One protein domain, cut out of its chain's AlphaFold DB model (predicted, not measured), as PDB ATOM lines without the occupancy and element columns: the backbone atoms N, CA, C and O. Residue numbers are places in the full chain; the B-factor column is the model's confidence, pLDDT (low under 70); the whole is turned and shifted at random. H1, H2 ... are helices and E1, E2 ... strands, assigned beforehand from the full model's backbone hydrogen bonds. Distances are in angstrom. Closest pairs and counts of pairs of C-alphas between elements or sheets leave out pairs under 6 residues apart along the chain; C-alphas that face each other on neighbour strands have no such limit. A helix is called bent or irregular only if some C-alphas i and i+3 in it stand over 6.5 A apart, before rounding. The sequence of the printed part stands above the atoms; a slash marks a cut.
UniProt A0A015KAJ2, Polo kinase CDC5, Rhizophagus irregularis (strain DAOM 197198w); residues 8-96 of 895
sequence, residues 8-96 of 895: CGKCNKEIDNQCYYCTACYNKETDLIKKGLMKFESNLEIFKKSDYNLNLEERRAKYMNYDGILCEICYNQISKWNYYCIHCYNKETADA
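This is residues 8 to 96 of the 895 residues of the protein "Polo kinase CDC5" of Rhizophagus irregularis (strain DAOM 197198w) (UniProt A0A015KAJ2). The model is an elongated, loosely built string of short helices, with a small parallel pair of strands, E1 and E2, near its middle. H1 and H2 lie toward one end with the unnamed residues 8 to 22 beyond H1, while H3, H4 and H5 lie toward the other end, where residues 89 to 96 stick out. The printed part has 89 residues with five named helices and two named strands, in the order H1 H2 E1 H3 H4 E2 H5. The class is mostly helix, though under half of the residues are in named elements. The whole is loose, with a radius of gyration of the C-alphas of 15.4 A and spans of 50 by 28 by 18 A.

After residues 8 to 22, H1 at residues 23 to 28 is close to but not clearly touching H2 at residues 32 to 40. Their closest C-alphas, those of Tyr 26 and Lys 35, are 5.9 A apart, and they run opposite ways at a shallow tilt of 8 degrees. E1, residues 44 to 47, and E2, residues 68 to 71, are parallel neighbours at 29 degrees; N 47 and O 70 are within hydrogen-bond range at 2.8 A, and N 70 and O 45 at 2.9 A. The closest C-alphas of H2 and E2, those of Phe 40 and Gly 68, are 6.1 A apart. H3, residues 49 to 53, and H4, residues 56 to 63, are close but not clearly touching, with the closest C-alphas, those of Asp 51 and Arg 59, 7.1 A apart. E1, H3, H4 and E2 form a strand-helix-strand unit, two parallel strands with helices between them, and its crossover is right-handed. The closest C-alphas of H4 and E1, those of Tyr 63 and Glu 45, are 7.6 A apart. H5, residues 86 to 91, touches no helix. In H1, H2, H4 and H5 every O i to N i+4 pair is within hydrogen-bond range; in H3 it is 0 of 1, but 2 of 2 for O i to N i+3.

H1 begins at C-alpha 23, (134.558, 161.298, 154.183). H2 is 12.0 A long and H4 10.5 A; E1 is 10.0 A and E2 10.1 A. H1 and H5 are each 8.6 A and H3 is 8.3 A. H5 ends at C-alpha 91, (131.753, 143.485, 177.596).

The two C-alphas farthest apart, those of Asn 12 and Ala 96, are 50.5 A apart. The printed part has no cut. The link from E2 to H5 is long, with 14 residues, and the other links between named elements are tight. The mean pLDDT of the printed part is 79.4; residues 16 to 20, 30, 32 to 33, 36, 39 and 41 to 42 are under 70.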
ATOM      1  N   CYS A   8     137.322 163.528 144.957       73.50
ATOM      2  CA  CYS A   8     137.626 162.110 145.104       73.50
ATOM      3  C   CYS A   8     137.338 161.349 143.802       73.50
ATOM      4  O   CYS A   8     136.179 161.219 143.412       73.50
ATOM      5  N   GLY A   9     138.359 160.734 143.198       72.44
ATOM      6  CA  GLY A   9     138.222 159.967 141.951       72.44
ATOM      7  C   GLY A   9     137.272 158.757 142.003       72.44
ATOM      8  O   GLY A   9     136.907 158.231 140.958       72.44
ATOM      9  N   LYS A  10     136.834 158.313 143.194       75.56
ATOM     10  CA  LYS A  10     135.840 157.231 143.348       75.56
ATOM     11  C   LYS A  10     134.390 157.708 143.394       75.56
ATOM     12  O   LYS A  10     133.507 156.964 142.981       75.56
ATOM     13  N   CYS A  11     134.111 158.883 143.959       82.44
ATOM     14  CA  CYS A  11     132.728 159.327 144.178       82.44
ATOM     15  C   CYS A  11     132.438 160.761 143.729       82.44
ATOM     16  O   CYS A  11     131.329 161.238 143.964       82.44
ATOM     17  N   ASN A  12     133.416 161.445 143.132       77.25
ATOM     18  CA  ASN A  12     133.314 162.809 142.614       77.25
ATOM     19  C   ASN A  12     132.820 163.848 143.639       77.25
ATOM     20  O   ASN A  12     132.209 164.848 143.276       77.25
ATOM     21  N   LYS A  13     133.072 163.607 144.932       78.50
ATOM     22  CA  LYS A  13     132.806 164.568 146.013       78.50
ATOM     23  C   LYS A  13     134.107 165.181 146.500       78.50
ATOM     24  O   LYS A  13     135.142 164.518 146.457       78.50
ATOM     25  N   GLU A  14     134.024 166.415 146.974       74.44
ATOM     26  CA  GLU A  14     135.157 167.168 147.506       74.44
ATOM     27  C   GLU A  14     135.791 166.451 148.708       74.44
ATOM     28  O   GLU A  14     135.089 165.853 149.534       74.44
ATOM     29  N   ILE A  15     137.122 166.440 148.758       70.00
ATOM     30  CA  ILE A  15     137.887 165.891 149.878       70.00
ATOM     31  C   ILE A  15     137.959 166.956 150.974       70.00
ATOM     32  O   ILE A  15     138.291 168.106 150.714       70.00
ATOM     33  N   ASP A  16     137.641 166.567 152.206       66.00
ATOM     34  CA  ASP A  16     137.708 167.459 153.362       66.00
ATOM     35  C   ASP A  16     139.173 167.806 153.688       66.00
ATOM     36  O   ASP A  16     139.972 166.918 154.007       66.00
ATOM     37  N   ASN A  17     139.503 169.102 153.642       58.66
ATOM     38  CA  ASN A  17     140.832 169.650 153.940       58.66
ATOM     39  C   ASN A  17     141.355 169.287 155.341       58.66
ATOM     40  O   ASN A  17     142.563 169.337 155.562       58.66
ATOM     41  N   GLN A  18     140.483 168.942 156.295       58.38
ATOM     42  CA  GLN A  18     140.893 168.544 157.645       58.38
ATOM     43  C   GLN A  18     141.202 167.050 157.768       58.38
ATOM     44  O   GLN A  18     141.958 166.653 158.654       58.38
ATOM     45  N   CYS A  19     140.606 166.217 156.912       58.53
ATOM     46  CA  CYS A  19     140.667 164.765 157.056       58.53
ATOM     47  C   CYS A  19     141.678 164.102 156.113       58.53
ATOM     48  O   CYS A  19     142.029 162.956 156.356       58.53
ATOM     49  N   TYR A  20     142.141 164.771 155.050       66.62
ATOM     50  CA  TYR A  20     143.043 164.217 154.018       66.62
ATOM     51  C   TYR A  20     142.511 162.964 153.271       66.62
ATOM     52  O   TYR A  20     143.171 162.460 152.368       66.62
ATOM     53  N   TYR A  21     141.290 162.490 153.568       71.38
ATOM     54  CA  TYR A  21     140.585 161.398 152.880       71.38
ATOM     55  C   TYR A  21     139.124 161.764 152.574       71.38
ATOM     56  O   TYR A  21     138.526 162.644 153.194       71.38
ATOM     57  N   CYS A  22     138.500 161.065 151.619       78.81
ATOM     58  CA  CYS A  22     137.100 161.307 151.267       78.81
ATOM     59  C   CYS A  22     136.141 160.751 152.334       78.81
ATOM     60  O   CYS A  22     135.886 159.544 152.393       78.81
ATOM     61  N   THR A  23     135.535 161.633 153.131       75.25
ATOM     62  CA  THR A  23     134.558 161.298 154.183       75.25
ATOM     63  C   THR A  23     133.324 160.570 153.646       75.25
ATOM     64  O   THR A  23     132.792 159.679 154.306       75.25
ATOM     65  N   ALA A  24     132.882 160.880 152.423       78.06
ATOM     66  CA  ALA A  24     131.744 160.201 151.801       78.06
ATOM     67  C   ALA A  24     132.043 158.733 151.442       78.06
ATOM     68  O   ALA A  24     131.186 157.872 151.646       78.06
ATOM     69  N   CYS A  25     133.246 158.440 150.938       79.25
ATOM     70  CA  CYS A  25     133.702 157.068 150.709       79.25
ATOM     71  C   CYS A  25     133.969 156.342 152.031       79.25
ATOM     72  O   CYS A  25     133.518 155.213 152.193       79.25
ATOM     73  N   TYR A  26     134.612 157.007 152.993       76.56
ATOM     74  CA  TYR A  26     134.879 156.465 154.328       76.56
ATOM     75  C   TYR A  26     133.596 156.026 155.046       76.56
ATOM     76  O   TYR A  26     133.526 154.940 155.619       76.56
ATOM     77  N   ASN A  27     132.536 156.835 154.983       75.06
ATOM     78  CA  ASN A  27     131.264 156.507 155.625       75.06
ATOM     79  C   ASN A  27     130.531 155.342 154.944       75.06
ATOM     80  O   ASN A  27     129.828 154.605 155.632       75.06
ATOM     81  N   LYS A  28     130.714 155.158 153.630       78.38
ATOM     82  CA  LYS A  28     130.140 154.038 152.865       78.38
ATOM     83  C   LYS A  28     130.957 152.748 152.949       78.38
ATOM     84  O   LYS A  28     130.405 151.690 152.673       78.38
ATOM     85  N   GLU A  29     132.237 152.828 153.305       78.81
ATOM     86  CA  GLU A  29     133.093 151.654 153.463       78.81
ATOM     87  C   GLU A  29     132.658 150.848 154.696       78.81
ATOM     88  O   GLU A  29     132.600 151.370 155.821       78.81
ATOM     89  N   THR A  30     132.303 149.585 154.458       69.62
ATOM     90  CA  THR A  30     131.838 148.621 155.468       69.62
ATOM     91  C   THR A  30     132.952 147.679 155.906       69.62
ATOM     92  O   THR A  30     132.885 147.122 157.001       69.62
ATOM     93  N   ASP A  31     134.000 147.541 155.095       74.06
ATOM     94  CA  ASP A  31     135.209 146.802 155.427       74.06
ATOM     95  C   ASP A  31     136.074 147.646 156.375       74.06
ATOM     96  O   ASP A  31     136.671 148.651 155.990       74.06
ATOM     97  N   LEU A  32     136.114 147.259 157.650       67.00
ATOM     98  CA  LEU A  32     136.792 148.007 158.715       67.00
ATOM     99  C   LEU A  32     138.308 148.121 158.509       67.00
ATOM    100  O   LEU A  32     138.894 149.111 158.947       67.00
ATOM    101  N   ILE A  33     138.932 147.171 157.803       67.81
ATOM    102  CA  ILE A  33     140.357 147.240 157.455       67.81
ATOM    103  C   ILE A  33     140.554 148.302 156.375       67.81
ATOM    104  O   ILE A  33     141.379 149.197 156.548       67.81
ATOM    105  N   LYS A  34     139.741 148.289 155.311       71.88
ATOM    106  CA  LYS A  34     139.780 149.343 154.278       71.88
ATOM    107  C   LYS A  34     139.438 150.717 154.840       71.88
ATOM    108  O   LYS A  34     140.071 151.700 154.474       71.88
ATOM    109  N   LYS A  35     138.487 150.785 155.770       72.19
ATOM    110  CA  LYS A  35     138.102 152.011 156.475       72.19
ATOM    111  C   LYS A  35     139.238 152.536 157.359       72.19
ATOM    112  O   LYS A  35     139.483 153.737 157.381       72.19
ATOM    113  N   GLY A  36     139.967 151.648 158.038       68.75
ATOM    114  CA  GLY A  36     141.189 151.981 158.773       68.75
ATOM    115  C   GLY A  36     142.300 152.495 157.853       68.75
ATOM    116  O   GLY A  36     142.840 153.570 158.101       68.75
ATOM    117  N   LEU A  37     142.577 151.796 156.750       70.31
ATOM    118  CA  LEU A  37     143.564 152.202 155.738       70.31
ATOM    119  C   LEU A  37     143.211 153.545 155.078       70.31
ATOM    120  O   LEU A  37     144.092 154.335 154.775       70.31
ATOM    121  N   MET A  38     141.925 153.866 154.917       70.94
ATOM    122  CA  MET A  38     141.496 155.188 154.442       70.94
ATOM    123  C   MET A  38     141.873 156.331 155.395       70.94
ATOM    124  O   MET A  38     142.040 157.451 154.930       70.94
ATOM    125  N   LYS A  39     141.968 156.070 156.706       68.62
ATOM    126  CA  LYS A  39     142.246 157.086 157.735       68.62
ATOM    127  C   LYS A  39     143.717 157.151 158.149       68.62
ATOM    128  O   LYS A  39     144.180 158.214 158.545       68.62
ATOM    129  N   PHE A  40     144.423 156.025 158.099       70.81
ATOM    130  CA  PHE A  40     145.802 155.888 158.585       70.81
ATOM    131  C   PHE A  40     146.794 155.506 157.474       70.81
ATOM    132  O   PHE A  40     147.928 155.138 157.770       70.81
ATOM    133  N   GLU A  41     146.348 155.571 156.215       66.62
ATOM    134  CA  GLU A  41     147.073 155.215 154.991       66.62
ATOM    135  C   GLU A  41     147.660 153.795 155.024       66.62
ATOM    136  O   GLU A  41     147.014 152.848 154.573       66.62
ATOM    137  N   SER A  42     148.870 153.643 155.569       63.09
ATOM    138  CA  SER A  42     149.657 152.405 155.601       63.09
ATOM    139  C   SER A  42     150.205 152.027 156.986       63.09
ATOM    140  O   SER A  42     150.719 150.920 157.134       63.09
ATOM    141  N   ASN A  43     150.064 152.875 158.015       74.88
ATOM    142  CA  ASN A  43     150.626 152.642 159.354       74.88
ATOM    143  C   ASN A  43     149.561 152.162 160.366       74.88
ATOM    144  O   ASN A  43     149.341 152.750 161.431       74.88
ATOM    145  N   LEU A  44     148.843 151.105 159.983       82.38
ATOM    146  CA  LEU A  44     147.766 150.468 160.747       82.38
ATOM    147  C   LEU A  44     148.233 149.102 161.257       82.38
ATOM    148  O   LEU A  44     148.748 148.310 160.473       82.38
ATOM    149  N   GLU A  45     147.974 148.782 162.524       88.25
ATOM    150  CA  GLU A  45     148.288 147.462 163.089       88.25
ATOM    151  C   GLU A  45     147.097 146.833 163.813       88.25
ATOM    152  O   GLU A  45     146.184 147.514 164.297       88.25
ATOM    153  N   ILE A  46     147.108 145.502 163.898       87.19
ATOM    154  CA  ILE A  46     146.088 144.721 164.592       87.19
ATOM    155  C   ILE A  46     146.577 144.353 165.997       87.19
ATOM    156  O   ILE A  46     147.607 143.705 166.198       87.19
ATOM    157  N   PHE A  47     145.786 144.737 166.995       89.38
ATOM    158  CA  PHE A  47     145.912 144.235 168.355       89.38
ATOM    159  C   PHE A  47     145.325 142.836 168.432       89.38
ATOM    160  O   PHE A  47     144.101 142.672 168.339       89.38
ATOM    161  N   LYS A  48     146.194 141.840 168.597       89.81
ATOM    162  CA  LYS A  48     145.821 140.431 168.585       89.81
ATOM    163  C   LYS A  48     145.318 139.985 169.950       89.81
ATOM    164  O   LYS A  48     145.679 140.547 170.985       89.81
ATOM    165  N   LYS A  49     144.524 138.917 169.997       85.94
ATOM    166  CA  LYS A  49     144.060 138.333 171.267       85.94
ATOM    167  C   LYS A  49     145.222 137.848 172.140       85.94
ATOM    168  O   LYS A  49     145.132 137.947 173.360       85.94
ATOM    169  N   SER A  50     146.314 137.378 171.535       86.62
ATOM    170  CA  SER A  50     147.537 136.991 172.252       86.62
ATOM    171  C   SER A  50     148.212 138.160 172.973       86.62
ATOM    172  O   SER A  50     148.938 137.935 173.935       86.62
ATOM    173  N   ASP A  51     147.956 139.404 172.559       88.50
ATOM    174  CA  ASP A  51     148.619 140.584 173.126       88.50
ATOM    175  C   ASP A  51     148.082 140.965 174.501       88.50
ATOM    176  O   ASP A  51     148.710 141.737 175.220       88.50
ATOM    177  N   TYR A  52     146.972 140.353 174.925       85.00
ATOM    178  CA  TYR A  52     146.534 140.423 176.313       85.00
ATOM    179  C   TYR A  52     147.480 139.706 177.292       85.00
ATOM    180  O   TYR A  52     147.423 139.985 178.486       85.00
ATOM    181  N   ASN A  53     148.387 138.850 176.807       82.06
ATOM    182  CA  ASN A  53     149.423 138.232 177.642       82.06
ATOM    183  C   ASN A  53     150.598 139.176 177.929       82.06
ATOM    184  O   ASN A  53     151.354 138.927 178.862       82.06
ATOM    185  N   LEU A  54     150.739 140.248 177.145       84.31
ATOM    186  CA  LEU A  54     151.747 141.280 177.364       84.31
ATOM    187  C   LEU A  54     151.297 142.217 178.492       84.31
ATOM    188  O   LEU A  54     150.098 142.506 178.618       84.31
ATOM    189  N   ASN A  55     152.237 142.723 179.285       81.69
ATOM    190  CA  ASN A  55     151.984 143.805 180.236       81.69
ATOM    191  C   ASN A  55     151.797 145.156 179.508       81.69
ATOM    192  O   ASN A  55     151.960 145.265 178.290       81.69
ATOM    193  N   LEU A  56     151.392 146.200 180.237       80.62
ATOM    194  CA  LEU A  56     151.054 147.492 179.627       80.62
ATOM    195  C   LEU A  56     152.248 148.152 178.916       80.62
ATOM    196  O   LEU A  56     152.066 148.720 177.837       80.62
ATOM    197  N   GLU A  57     153.448 148.070 179.492       83.75
ATOM    198  CA  GLU A  57     154.663 148.651 178.907       83.75
ATOM    199  C   GLU A  57     155.083 147.900 177.636       83.75
ATOM    200  O   GLU A  57     155.409 148.524 176.629       83.75
ATOM    201  N   GLU A  58     154.958 146.572 177.619       87.88
ATOM    202  CA  GLU A  58     155.189 145.749 176.426       87.88
ATOM    203  C   GLU A  58     154.195 146.072 175.304       87.88
ATOM    204  O   GLU A  58     154.588 146.224 174.146       87.88
ATOM    205  N   ARG A  59     152.902 146.240 175.622       89.12
ATOM    206  CA  ARG A  59     151.894 146.655 174.627       89.12
ATOM    207  C   ARG A  59     152.162 148.062 174.115       89.12
ATOM    208  O   ARG A  59     151.995 148.314 172.923       89.12
ATOM    209  N   ARG A  60     152.572 148.977 174.996       88.06
ATOM    210  CA  ARG A  60     152.959 150.333 174.612       88.06
ATOM    211  C   ARG A  60     154.134 150.280 173.647       88.06
ATOM    212  O   ARG A  60     153.998 150.797 172.545       88.06
ATOM    213  N   ALA A  61     155.219 149.599 174.003       89.19
ATOM    214  CA  ALA A  61     156.390 149.438 173.146       89.19
ATOM    215  C   ALA A  61     156.025 148.824 171.785       89.19
ATOM    216  O   ALA A  61     156.448 149.329 170.748       89.19
ATOM    217  N   LYS A  62     155.167 147.795 171.781       90.56
ATOM    218  CA  LYS A  62     154.715 147.125 170.559       90.56
ATOM    219  C   LYS A  62     153.912 148.042 169.635       90.56
ATOM    220  O   LYS A  62     154.074 147.960 168.424       90.56
ATOM    221  N   TYR A  63     153.038 148.890 170.181       90.12
ATOM    222  CA  TYR A  63     152.046 149.621 169.384       90.12
ATOM    223  C   TYR A  63     152.277 151.133 169.248       90.12
ATOM    224  O   TYR A  63     151.545 151.797 168.513       90.12
ATOM    225  N   MET A  64     153.258 151.704 169.948       87.06
ATOM    226  CA  MET A  64     153.464 153.157 170.038       87.06
ATOM    227  C   MET A  64     153.706 153.840 168.686       87.06
ATOM    228  O   MET A  64     153.268 154.976 168.503       87.06
ATOM    229  N   ASN A  65     154.341 153.143 167.742       85.81
ATOM    230  CA  ASN A  65     154.729 153.701 166.443       85.81
ATOM    231  C   ASN A  65     153.640 153.597 165.363       85.81
ATOM    232  O   ASN A  65     153.829 154.133 164.276       85.81
ATOM    233  N   TYR A  66     152.508 152.948 165.650       84.19
ATOM    234  CA  TYR A  66     151.410 152.816 164.692       84.19
ATOM    235  C   TYR A  66     150.403 153.953 164.840       84.19
ATOM    236  O   TYR A  66     150.046 154.350 165.953       84.19
ATOM    237  N   ASP A  67     149.902 154.481 163.727       79.19
ATOM    238  CA  ASP A  67     148.959 155.603 163.709       79.19
ATOM    239  C   ASP A  67     147.537 155.172 164.071       79.19
ATOM    240  O   ASP A  67     146.823 155.897 164.774       79.19
ATOM    241  N   GLY A  68     147.170 153.943 163.701       83.00
ATOM    242  CA  GLY A  68     145.929 153.288 164.100       83.00
ATOM    243  C   GLY A  68     146.177 151.874 164.621       83.00
ATOM    244  O   GLY A  68     146.947 151.115 164.041       83.00
ATOM    245  N   ILE A  69     145.485 151.501 165.699       88.88
ATOM    246  CA  ILE A  69     145.501 150.138 166.243       88.88
ATOM    247  C   ILE A  69     144.060 149.640 166.273       88.88
ATOM    248  O   ILE A  69     143.213 150.272 166.913       88.88
ATOM    249  N   LEU A  70     143.762 148.526 165.610       86.00
ATOM    250  CA  LEU A  70     142.426 147.926 165.607       86.00
ATOM    251  C   LEU A  70     142.410 146.634 166.415       86.00
ATOM    252  O   LEU A  70     143.302 145.802 166.304       86.00
ATOM    253  N   CYS A  71     141.376 146.446 167.230       85.38
ATOM    254  CA  CYS A  71     141.190 145.198 167.960       85.38
ATOM    255  C   CYS A  71     140.795 144.056 167.010       85.38
ATOM    256  O   CYS A  71     139.767 144.154 166.353       85.38
ATOM    257  N   GLU A  72     141.525 142.938 167.029       86.50
ATOM    258  CA  GLU A  72     141.189 141.693 166.308       86.50
ATOM    259  C   GLU A  72     139.740 141.229 166.541       86.50
ATOM    260  O   GLU A  72     139.093 140.703 165.643       86.50
ATOM    261  N   ILE A  73     139.231 141.404 167.764       83.62
ATOM    262  CA  ILE A  73     137.976 140.778 168.204       83.62
ATOM    263  C   ILE A  73     136.754 141.594 167.778       83.62
ATOM    264  O   ILE A  73     135.727 141.037 167.400       83.62
ATOM    265  N   CYS A  74     136.825 142.919 167.912       84.44
ATOM    266  CA  CYS A  74     135.671 143.795 167.682       84.44
ATOM    267  C   CYS A  74     135.922 144.903 166.666       84.44
ATOM    268  O   CYS A  74     135.026 145.710 166.443       84.44
ATOM    269  N   TYR A  75     137.128 144.966 166.099       79.69
ATOM    270  CA  TYR A  75     137.545 145.931 165.081       79.69
ATOM    271  C   TYR A  75     137.413 147.405 165.492       79.69
ATOM    272  O   TYR A  75     137.559 148.301 164.666       79.69
ATOM    273  N   ASN A  76     137.187 147.678 166.782       81.12
ATOM    274  CA  ASN A  76     137.229 149.027 167.326       81.12
ATOM    275  C   ASN A  76     138.671 149.505 167.481       81.12
ATOM    276  O   ASN A  76     139.565 148.727 167.832       81.12
ATOM    277  N   GLN A  77     138.860 150.810 167.287       83.44
ATOM    278  CA  GLN A  77     140.141 151.463 167.508       83.44
ATOM    279  C   GLN A  77     140.537 151.382 168.987       83.44
ATOM    280  O   GLN A  77     139.752 151.705 169.884       83.44
ATOM    281  N   ILE A  78     141.770 150.958 169.242       86.44
ATOM    282  CA  ILE A  78     142.365 150.966 170.572       86.44
ATOM    283  C   ILE A  78     142.919 152.356 170.860       86.44
ATOM    284  O   ILE A  78     143.606 152.965 170.042       86.44
ATOM    285  N   SER A  79     142.600 152.863 172.048       80.88
ATOM    286  CA  SER A  79     143.120 154.139 172.524       80.88
ATOM    287  C   SER A  79     144.628 154.048 172.757       80.88
ATOM    288  O   SER A  79     145.078 153.180 173.512       80.88
ATOM    289  N   LYS A  80     145.381 155.006 172.200       77.69
ATOM    290  CA  LYS A  80     146.821 155.194 172.462       77.69
ATOM    291  C   LYS A  80     147.138 155.560 173.920       77.69
ATOM    292  O   LYS A  80     148.295 155.563 174.304       77.69
ATOM    293  N   TRP A  81     146.129 155.850 174.743       77.19
ATOM    294  CA  TRP A  81     146.311 156.059 176.183       77.19
ATOM    295  C   TRP A  81     146.264 154.755 176.978       77.19
ATOM    296  O   TRP A  81     146.940 154.623 177.992       77.19
ATOM    297  N   ASN A  82     145.471 153.790 176.508       79.94
ATOM    298  CA  ASN A  82     145.108 152.614 177.293       79.94
ATOM    299  C   ASN A  82     145.793 151.332 176.804       79.94
ATOM    300  O   ASN A  82     146.011 150.443 177.612       79.94
ATOM    301  N   TYR A  83     146.115 151.207 175.509       87.31
ATOM    302  CA  TYR A  83     146.751 150.011 174.922       87.31
ATOM    303  C   TYR A  83     146.022 148.677 175.217       87.31
ATOM    304  O   TYR A  83     146.621 147.603 175.247       87.31
ATOM    305  N   TYR A  84     144.702 148.732 175.396       88.25
ATOM    306  CA  TYR A  84     143.794 147.585 175.411       88.25
ATOM    307  C   TYR A  84     142.434 147.991 174.830       88.25
ATOM    308  O   TYR A  84     142.079 149.175 174.783       88.25
ATOM    309  N   CYS A  85     141.632 147.023 174.388       89.25
ATOM    310  CA  CYS A  85     140.316 147.326 173.842       89.25
ATOM    311  C   CYS A  85     139.285 147.587 174.955       89.25
ATOM    312  O   CYS A  85     138.759 146.651 175.558       89.25
ATOM    313  N   ILE A  86     138.935 148.861 175.174       87.00
ATOM    314  CA  ILE A  86     137.918 149.290 176.158       87.00
ATOM    315  C   ILE A  86     136.565 148.618 175.898       87.00
ATOM    316  O   ILE A  86     135.872 148.215 176.827       87.00
ATOM    317  N   HIS A  87     136.184 148.475 174.629       86.25
ATOM    318  CA  HIS A  87     134.905 147.872 174.271       86.25
ATOM    319  C   HIS A  87     134.847 146.383 174.644       86.25
ATOM    320  O   HIS A  87     133.870 145.944 175.246       86.25
ATOM    321  N   CYS A  88     135.897 145.608 174.346       86.88
ATOM    322  CA  CYS A  88     135.985 144.217 174.797       86.88
ATOM    323  C   CYS A  88     136.057 144.130 176.329       86.88
ATOM    324  O   CYS A  88     135.380 143.290 176.910       86.88
ATOM    325  N   TYR A  89     136.822 145.015 176.975       87.44
ATOM    326  CA  TYR A  89     136.951 145.080 178.434       87.44
ATOM    327  C   TYR A  89     135.608 145.310 179.137       87.44
ATOM    328  O   TYR A  89     135.286 144.631 180.104       87.44
ATOM    329  N   ASN A  90     134.796 146.238 178.627       84.06
ATOM    330  CA  ASN A  90     133.484 146.546 179.197       84.06
ATOM    331  C   ASN A  90     132.449 145.439 178.942       84.06
ATOM    332  O   ASN A  90     131.503 145.312 179.715       84.06
ATOM    333  N   LYS A  91     132.606 144.652 177.867       85.00
ATOM    334  CA  LYS A  91     131.753 143.485 177.596       85.00
ATOM    335  C   LYS A  91     132.088 142.291 178.488       85.00
ATOM    336  O   LYS A  91     131.193 141.510 178.798       85.00
ATOM    337  N   GLU A  92     133.345 142.152 178.903       82.56
ATOM    338  CA  GLU A  92     133.761 141.099 179.826       82.56
ATOM    339  C   GLU A  92     133.338 141.460 181.256       82.56
ATOM    340  O   GLU A  92     133.943 142.296 181.929       82.56
ATOM    341  N   THR A  93     132.234 140.868 181.705       72.88
ATOM    342  CA  THR A  93     131.632 141.143 183.020       72.88
ATOM    343  C   THR A  93     131.617 139.924 183.934       72.88
ATOM    344  O   THR A  93     131.452 140.088 185.142       72.88
ATOM    345  N   ALA A  94     131.835 138.725 183.388       74.44
ATOM    346  CA  ALA A  94     131.669 137.469 184.108       74.44
ATOM    347  C   ALA A  94     132.959 136.986 184.789       74.44
ATOM    348  O   ALA A  94     132.880 136.363 185.844       74.44
ATOM    349  N   ASP A  95     134.131 137.296 184.226       81.75
ATOM    350  CA  ASP A  95     135.414 136.740 184.672       81.75
ATOM    351  C   ASP A  95     136.414 137.842 185.072       81.75
ATOM    352  O   ASP A  95     136.941 138.572 184.228       81.75
ATOM    353  N   ALA A  96     136.679 137.957 186.381       79.94
ATOM    354  CA  ALA A  96     137.632 138.916 186.943       79.94
ATOM    355  C   ALA A  96     139.065 138.682 186.454       79.94
ATOM    356  O   ALA A  96     139.781 139.640 186.176       79.94
TER     357      ALA A  96